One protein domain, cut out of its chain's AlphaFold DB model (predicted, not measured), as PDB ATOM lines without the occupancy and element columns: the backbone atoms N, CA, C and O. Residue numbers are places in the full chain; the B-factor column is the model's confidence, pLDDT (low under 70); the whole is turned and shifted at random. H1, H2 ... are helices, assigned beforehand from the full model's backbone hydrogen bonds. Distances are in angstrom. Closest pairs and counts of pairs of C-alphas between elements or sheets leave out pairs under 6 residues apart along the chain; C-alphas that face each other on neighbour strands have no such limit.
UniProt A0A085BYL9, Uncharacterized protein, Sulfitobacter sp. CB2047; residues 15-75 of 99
ATOM      1  N   GLU A  15     148.172 121.431 168.469       83.94
ATOM      2  CA  GLU A  15     146.995 121.202 167.611       83.94
ATOM      3  C   GLU A  15     146.527 122.476 166.893       83.94
ATOM      4  O   GLU A  15     146.016 122.439 165.773       83.94
ATOM      5  N   ARG A  16     146.684 123.640 167.534       86.19
ATOM      6  CA  ARG A  16     146.401 124.932 166.897       86.19
ATOM      7  C   ARG A  16     147.393 125.274 165.789       86.19
ATOM      8  O   ARG A  16     146.967 125.852 164.794       86.19
ATOM      9  N   ARG A  17     148.677 124.939 165.949       85.88
ATOM     10  CA  ARG A  17     149.706 125.180 164.924       85.88
ATOM     11  C   ARG A  17     149.489 124.284 163.708       85.88
ATOM     12  O   ARG A  17     149.359 124.814 162.613       85.88
ATOM     13  N   GLU A  18     149.293 122.986 163.914       82.38
ATOM     14  CA  GLU A  18     149.021 122.027 162.831       82.38
ATOM     15  C   GLU A  18     147.743 122.380 162.055       82.38
ATOM     16  O   GLU A  18     147.715 122.385 160.822       82.38
ATOM     17  N   SER A  19     146.676 122.762 162.768       84.62
ATOM     18  CA  SER A  19     145.441 123.223 162.126       84.62
ATOM     19  C   SER A  19     145.649 124.513 161.327       84.62
ATOM     20  O   SER A  19     144.999 124.694 160.305       84.62
ATOM     21  N   ALA A  20     146.518 125.421 161.775       85.00
ATOM     22  CA  ALA A  20     146.797 126.659 161.053       85.00
ATOM     23  C   ALA A  20     147.671 126.413 159.814       85.00
ATOM     24  O   ALA A  20     147.443 127.018 158.771       85.00
ATOM     25  N   GLU A  21     148.653 125.521 159.910       83.75
ATOM     26  CA  GLU A  21     149.530 125.140 158.798       83.75
ATOM     27  C   GLU A  21     148.756 124.432 157.685       83.75
ATOM     28  O   GLU A  21     148.880 124.795 156.516       83.75
ATOM     29  N   THR A  22     147.879 123.493 158.044       81.81
ATOM     30  CA  THR A  22     147.001 122.805 157.086       81.81
ATOM     31  C   THR A  22     146.025 123.763 156.403       81.81
ATOM     32  O   THR A  22     145.868 123.693 155.182       81.81
ATOM     33  N   SER A  23     145.432 124.708 157.143       82.50
ATOM     34  CA  SER A  23     144.607 125.770 156.551       82.50
ATOM     35  C   SER A  23     145.407 126.660 155.596       82.50
ATOM     36  O   SER A  23     144.966 126.892 154.476       82.50
ATOM     37  N   ARG A  24     146.616 127.092 155.976       85.06
ATOM     38  CA  ARG A  24     147.480 127.909 155.102       85.06
ATOM     39  C   ARG A  24     147.861 127.180 153.818       85.06
ATOM     40  O   ARG A  24     147.823 127.781 152.750       85.06
ATOM     41  N   ALA A  25     148.205 125.898 153.910       87.44
ATOM     42  CA  ALA A  25     148.535 125.081 152.747       87.44
ATOM     43  C   ALA A  25     147.321 124.869 151.830       87.44
ATOM     44  O   ALA A  25     147.459 124.859 150.608       87.44
ATOM     45  N   TYR A  26     146.126 124.713 152.406       84.06
ATOM     46  CA  TYR A  26     144.884 124.628 151.643       84.06
ATOM     47  C   TYR A  26     144.584 125.938 150.904       84.06
ATOM     48  O   TYR A  26     144.318 125.920 149.702       84.06
ATOM     49  N   ASP A  27     144.706 127.074 151.592       83.56
ATOM     50  CA  ASP A  27     144.502 128.399 151.003       83.56
ATOM     51  C   ASP A  27     145.531 128.702 149.909       83.56
ATOM     52  O   ASP A  27     145.176 129.255 148.867       83.56
ATOM     53  N   ALA A  28     146.794 128.311 150.105       84.50
ATOM     54  CA  ALA A  28     147.842 128.430 149.092       84.50
ATOM     55  C   ALA A  28     147.475 127.650 147.822       84.50
ATOM     56  O   ALA A  28     147.425 128.240 146.746       84.50
ATOM     57  N   ARG A  29     147.075 126.377 147.955       81.12
ATOM     58  CA  ARG A  29     146.609 125.566 146.817       81.12
ATOM     59  C   ARG A  29     145.392 126.174 146.124       81.12
ATOM     60  O   ARG A  29     145.277 126.108 144.904       81.12
ATOM     61  N   LYS A  30     144.463 126.772 146.876       81.56
ATOM     62  CA  LYS A  30     143.289 127.446 146.299       81.56
ATOM     63  C   LYS A  30     143.656 128.730 145.558       81.56
ATOM     64  O   LYS A  30     143.034 129.006 144.532       81.56
ATOM     65  N   ARG A  31     144.649 129.487 146.037       78.25
ATOM     66  CA  ARG A  31     145.206 130.640 145.311       78.25
ATOM     67  C   ARG A  31     145.917 130.204 144.034       78.25
ATOM     68  O   ARG A  31     145.627 130.764 142.985       78.25
ATOM     69  N   GLU A  32     146.779 129.192 144.109       74.19
ATOM     70  CA  GLU A  32     147.494 128.633 142.950       74.19
ATOM     71  C   GLU A  32     146.530 128.114 141.879       74.19
ATOM     72  O   GLU A  32     146.685 128.414 140.700       74.19
ATOM     73  N   ALA A  33     145.482 127.399 142.291       72.75
ATOM     74  CA  ALA A  33     144.454 126.888 141.390       72.75
ATOM     75  C   ALA A  33     143.447 127.958 140.915       72.75
ATOM     76  O   ALA A  33     142.483 127.624 140.230       72.75
ATOM     77  N   GLY A  34     143.628 129.232 141.286       72.38
ATOM     78  CA  GLY A  34     142.786 130.340 140.823       72.38
ATOM     79  C   GLY A  34     141.358 130.352 141.378       72.38
ATOM     80  O   GLY A  34     140.515 131.092 140.880       72.38
ATOM     81  N   PHE A  35     141.060 129.565 142.418       72.44
ATOM     82  CA  PHE A  35     139.733 129.534 143.052       72.44
ATOM     83  C   PHE A  35     139.478 130.731 143.975       72.44
ATOM     84  O   PHE A  35     138.344 130.960 144.397       72.44
ATOM     85  N   VAL A  36     140.523 131.485 144.321       71.69
ATOM     86  CA  VAL A  36     140.400 132.684 145.151       71.69
ATOM     87  C   VAL A  36     140.094 133.882 144.260       71.69
ATOM     88  O   VAL A  36     140.925 134.306 143.463       71.69
ATOM     89  N   ARG A  37     138.901 134.457 144.431       68.75
ATOM     90  CA  ARG A  37     138.542 135.738 143.818       68.75
ATOM     91  C   ARG A  37     139.251 136.869 144.557       68.75
ATOM     92  O   ARG A  37     138.975 137.108 145.730       68.75
ATOM     93  N   SER A  38     140.135 137.578 143.868       69.75
ATOM     94  CA  SER A  38     140.676 138.853 144.334       69.75
ATOM     95  C   SER A  38     139.768 139.988 143.867       69.75
ATOM     96  O   SER A  38     139.594 140.174 142.663       69.75
ATOM     97  N   ASN A  39     139.209 140.756 144.800       75.88
ATOM     98  CA  ASN A  39     138.566 142.024 144.470       75.88
ATOM     99  C   ASN A  39     139.627 143.125 144.592       75.88
ATOM    100  O   ASN A  39     140.181 143.313 145.673       75.88
ATOM    101  N   LEU A  40     139.924 143.814 143.492       77.62
ATOM    102  CA  LEU A  40     140.851 144.943 143.455       77.62
ATOM    103  C   LEU A  40     140.069 146.196 143.066       77.62
ATOM    104  O   LEU A  40     139.295 146.164 142.109       77.62
ATOM    105  N   TRP A  41     140.252 147.282 143.815       85.00
ATOM    106  CA  TRP A  41     139.744 148.584 143.401       85.00
ATOM    107  C   TRP A  41     140.649 149.149 142.307       85.00
ATOM    108  O   TRP A  41     141.870 149.108 142.433       85.00
ATOM    109  N   VAL A  42     140.035 149.652 141.241       83.50
ATOM    110  CA  VAL A  42     140.718 150.135 140.041       83.50
ATOM    111  C   VAL A  42     140.243 151.563 139.757       83.50
ATOM    112  O   VAL A  42     139.023 151.784 139.752       83.50
ATOM    113  N   PRO A  43     141.155 152.526 139.524       90.12
ATOM    114  CA  PRO A  43     140.798 153.860 139.046       90.12
ATOM    115  C   PRO A  43     139.988 153.796 137.746       90.12
ATOM    116  O   PRO A  43     140.196 152.918 136.914       90.12
ATOM    117  N   LYS A  44     139.049 154.728 137.545       89.19
ATOM    118  CA  LYS A  44     138.179 154.705 136.353       89.19
ATOM    119  C   LYS A  44     138.966 154.798 135.045       89.19
ATOM    120  O   LYS A  44     138.564 154.154 134.079       89.19
ATOM    121  N   ASP A  45     140.062 155.546 135.051       93.00
ATOM    122  CA  ASP A  45     140.897 155.784 133.872       93.00
ATOM    123  C   ASP A  45     141.605 154.494 133.417       93.00
ATOM    124  O   ASP A  45     141.649 154.206 132.225       93.00
ATOM    125  N   ASP A  46     142.008 153.640 134.364       88.06
ATOM    126  CA  ASP A  46     142.699 152.368 134.095       88.06
ATOM    127  C   ASP A  46     141.734 151.196 133.826       88.06
ATOM    128  O   ASP A  46     142.143 150.081 133.487       88.06
ATOM    129  N   LEU A  47     140.425 151.402 134.008       86.38
ATOM    130  CA  LEU A  47     139.442 150.318 133.962       86.38
ATOM    131  C   LEU A  47     139.378 149.649 132.583       86.38
ATOM    132  O   LEU A  47     139.158 148.439 132.503       86.38
ATOM    133  N   ALA A  48     139.539 150.425 131.509       87.75
ATOM    134  CA  ALA A  48     139.524 149.909 130.143       87.75
ATOM    135  C   ALA A  48     140.726 148.986 129.885       87.75
ATOM    136  O   ALA A  48     140.545 147.858 129.421       87.75
ATOM    137  N   ASP A  49     141.920 149.419 130.286       86.88
ATOM    138  CA  ASP A  49     143.162 148.671 130.095       86.88
ATOM    139  C   ASP A  49     143.180 147.385 130.919       86.88
ATOM    140  O   ASP A  49     143.557 146.319 130.425       86.88
ATOM    141  N   ILE A  50     142.691 147.441 132.163       84.62
ATOM    142  CA  ILE A  50     142.598 146.251 133.016       84.62
ATOM    143  C   ILE A  50     141.563 145.260 132.476       84.62
ATOM    144  O   ILE A  50     141.827 144.055 132.478       84.62
ATOM    145  N   LYS A  51     140.412 145.726 131.975       85.75
ATOM    146  CA  LYS A  51     139.429 144.841 131.324       85.75
ATOM    147  C   LYS A  51     140.038 144.146 130.113       85.75
ATOM    148  O   LYS A  51     139.988 142.919 130.037       85.75
ATOM    149  N   TRP A  52     140.688 144.905 129.234       89.12
ATOM    150  CA  TRP A  52     141.350 144.358 128.054       89.12
ATOM    151  C   TRP A  52     142.447 143.347 128.422       89.12
ATOM    152  O   TRP A  52     142.534 142.266 127.835       89.12
ATOM    153  N   LEU A  53     143.253 143.633 129.449       84.81
ATOM    154  CA  LEU A  53     144.283 142.716 129.943       84.81
ATOM    155  C   LEU A  53     143.683 141.405 130.482       84.81
ATOM    156  O   LEU A  53     144.206 140.319 130.225       84.81
ATOM    157  N   VAL A  54     142.583 141.484 131.235       83.19
ATOM    158  CA  VAL A  54     141.892 140.303 131.773       83.19
ATOM    159  C   VAL A  54     141.270 139.477 130.647       83.19
ATOM    160  O   VAL A  54     141.427 138.254 130.619       83.19
ATOM    161  N   GLU A  55     140.610 140.119 129.688       84.44
ATOM    162  CA  GLU A  55     139.996 139.459 128.534       84.44
ATOM    163  C   GLU A  55     141.048 138.777 127.649       84.44
ATOM    164  O   GLU A  55     140.928 137.598 127.320       84.44
ATOM    165  N   THR A  56     142.153 139.457 127.344       83.31
ATOM    166  CA  THR A  56     143.243 138.866 126.554       83.31
ATOM    167  C   THR A  56     143.939 137.718 127.284       83.31
ATOM    168  O   THR A  56     144.262 136.696 126.670       83.31
ATOM    169  N   ARG A  57     144.150 137.833 128.602       82.50
ATOM    170  CA  ARG A  57     144.732 136.751 129.410       82.50
ATOM    171  C   ARG A  57     143.813 135.534 129.471       82.50
ATOM    172  O   ARG A  57     144.295 134.412 129.313       82.50
ATOM    173  N   THR A  58     142.515 135.734 129.688       78.12
ATOM    174  CA  THR A  58     141.538 134.634 129.724       78.12
ATOM    175  C   THR A  58     141.414 133.965 128.358       78.12
ATOM    176  O   THR A  58     141.438 132.739 128.285       78.12
ATOM    177  N   TYR A  59     141.416 134.738 127.270       77.06
ATOM    178  CA  TYR A  59     141.439 134.207 125.908       77.06
ATOM    179  C   TYR A  59     142.663 133.314 125.642       77.06
ATOM    180  O   TYR A  59     142.510 132.176 125.194       77.06
ATOM    181  N   LYS A  60     143.876 133.768 125.995       82.19
ATOM    182  CA  LYS A  60     145.109 132.961 125.870       82.19
ATOM    183  C   LYS A  60     145.039 131.662 126.678       82.19
ATOM    184  O   LYS A  60     145.463 130.615 126.194       82.19
ATOM    185  N   LEU A  61     144.482 131.718 127.888       79.00
ATOM    186  CA  LEU A  61     144.297 130.544 128.742       79.00
ATOM    187  C   LEU A  61     143.335 129.531 128.097       79.00
ATOM    188  O   LEU A  61     143.635 128.340 128.043       79.00
ATOM    189  N   CYS A  62     142.206 130.001 127.560       76.94
ATOM    190  CA  CYS A  62     141.237 129.168 126.848       76.94
ATOM    191  C   CYS A  62     141.856 128.489 125.621       76.94
ATOM    192  O   CYS A  62     141.655 127.290 125.424       76.94
ATOM    193  N   LEU A  63     142.646 129.225 124.830       83.81
ATOM    194  CA  LEU A  63     143.374 128.661 123.692       83.81
ATOM    195  C   LEU A  63     144.347 127.561 124.126       83.81
ATOM    196  O   LEU A  63     144.354 126.486 123.527       83.81
ATOM    197  N   HIS A  64     145.112 127.791 125.196       82.81
ATOM    198  CA  HIS A  64     146.025 126.786 125.737       82.81
ATOM    199  C   HIS A  64     145.273 125.516 126.158       82.81
ATOM    200  O   HIS A  64     145.652 124.416 125.764       82.81
ATOM    201  N   TYR A  65     144.164 125.644 126.895       85.50
ATOM    202  CA  TYR A  65     143.339 124.492 127.278       85.50
ATOM    203  C   TYR A  65     142.766 123.740 126.074       85.50
ATOM    204  O   TYR A  65     142.780 122.506 126.063       85.50
ATOM    205  N   ALA A  66     142.281 124.455 125.057       80.94
ATOM    206  CA  ALA A  66     141.793 123.843 123.826       80.94
ATOM    207  C   ALA A  66     142.908 123.059 123.114       80.94
ATOM    208  O   ALA A  66     142.688 121.920 122.701       80.94
ATOM    209  N   GLN A  67     144.118 123.622 123.052       85.19
ATOM    210  CA  GLN A  67     145.290 122.978 122.462       85.19
ATOM    211  C   GLN A  67     145.713 121.729 123.245       85.19
ATOM    212  O   GLN A  67     145.925 120.678 122.644       85.19
ATOM    213  N   THR A  68     145.771 121.798 124.579       83.38
ATOM    214  CA  THR A  68     146.090 120.636 125.425       83.38
ATOM    215  C   THR A  68     145.048 119.529 125.260       83.38
ATOM    216  O   THR A  68     145.401 118.359 125.127       83.38
ATOM    217  N   ARG A  69     143.757 119.878 125.214       79.69
ATOM    218  CA  ARG A  69     142.681 118.904 124.999       79.69
ATOM    219  C   ARG A  69     142.779 118.259 123.615       79.69
ATOM    220  O   ARG A  69     142.646 117.045 123.503       79.69
ATOM    221  N   ALA A  70     143.053 119.044 122.574       77.75
ATOM    222  CA  ALA A  70     143.275 118.527 121.226       77.75
ATOM    223  C   ALA A  70     144.470 117.559 121.182       77.75
ATOM    224  O   ALA A  70     144.350 116.469 120.627       77.75
ATOM    225  N   GLN A  71     145.585 117.899 121.836       79.69
ATOM    226  CA  GLN A  71     146.753 117.018 121.947       79.69
ATOM    227  C   GLN A  71     146.425 115.707 122.668       79.69
ATOM    228  O   GLN A  71     146.803 114.647 122.177       79.69
ATOM    229  N   GLN A  72     145.662 115.753 123.766       79.94
ATOM    230  CA  GLN A  72     145.217 114.548 124.475       79.94
ATOM    231  C   GLN A  72     144.388 113.618 123.584       79.94
ATOM    232  O   GLN A  72     144.573 112.404 123.640       79.94
ATOM    233  N   HIS A  73     143.500 114.164 122.746       69.19
ATOM    234  CA  HIS A  73     142.710 113.371 121.800       69.19
ATOM    235  C   HIS A  73     143.560 112.738 120.691       69.19
ATOM    236  O   HIS A  73     143.236 111.642 120.246       69.19
ATOM    237  N   ILE A  74     144.643 113.396 120.268       73.56
ATOM    238  CA  ILE A  74     145.572 112.871 119.255       73.56
ATOM    239  C   ILE A  74     146.478 111.784 119.852       73.56
ATOM    240  O   ILE A  74     146.737 110.774 119.204       73.56
ATOM    241  N   SER A  75     146.945 111.963 121.092       69.44
ATOM    242  CA  SER A  75     147.822 111.003 121.777       69.44
ATOM    243  C   SER A  75     147.081 109.829 122.421       69.44
ATOM    244  O   SER A  75     147.713 108.864 122.844       69.44
TER     245      SER A  75
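What this domain is: This is residues 15 to 75 of the 99 residues of an uncharacterized protein of Sulfitobacter sp. CB2047 (UniProt A0A085BYL9). Two long helices make an open, flat T: H1 is the stem, its end pointing toward the middle of H2, the crossbar. The link between them swings out to one end of the crossbar, where H2 begins. The printed part has 61 residues, with two named helices in the order H1, H2 and no named strand; the class is all helix. It is extended, with a radius of gyration of the C-alphas of 17.8 A and spans of 47 by 45 by 8 A.

How they stand to each other: H1, residues 15 to 32, and H2, residues 47 to 75, are apart, with no C-alpha of the one within 8 A of the other. In both helices every O i to N i+4 pair is within hydrogen-bond range.

Where its parts are: H1 begins at C-alpha 15 (146.995, 121.202, 167.611) and is 25.8 A long from first to last C-alpha. H2 is 42.0 A long and ends at C-alpha 75 (147.822, 111.003, 121.777).

The domain as a whole: The C-alphas farthest apart, those of Arg 16 and Ile 74, are 49.2 A apart. The link from H1 to H2 is long, 14 residues. The printed part has no cut. Residues 37 to 38, 73 and 75 have pLDDT under 70.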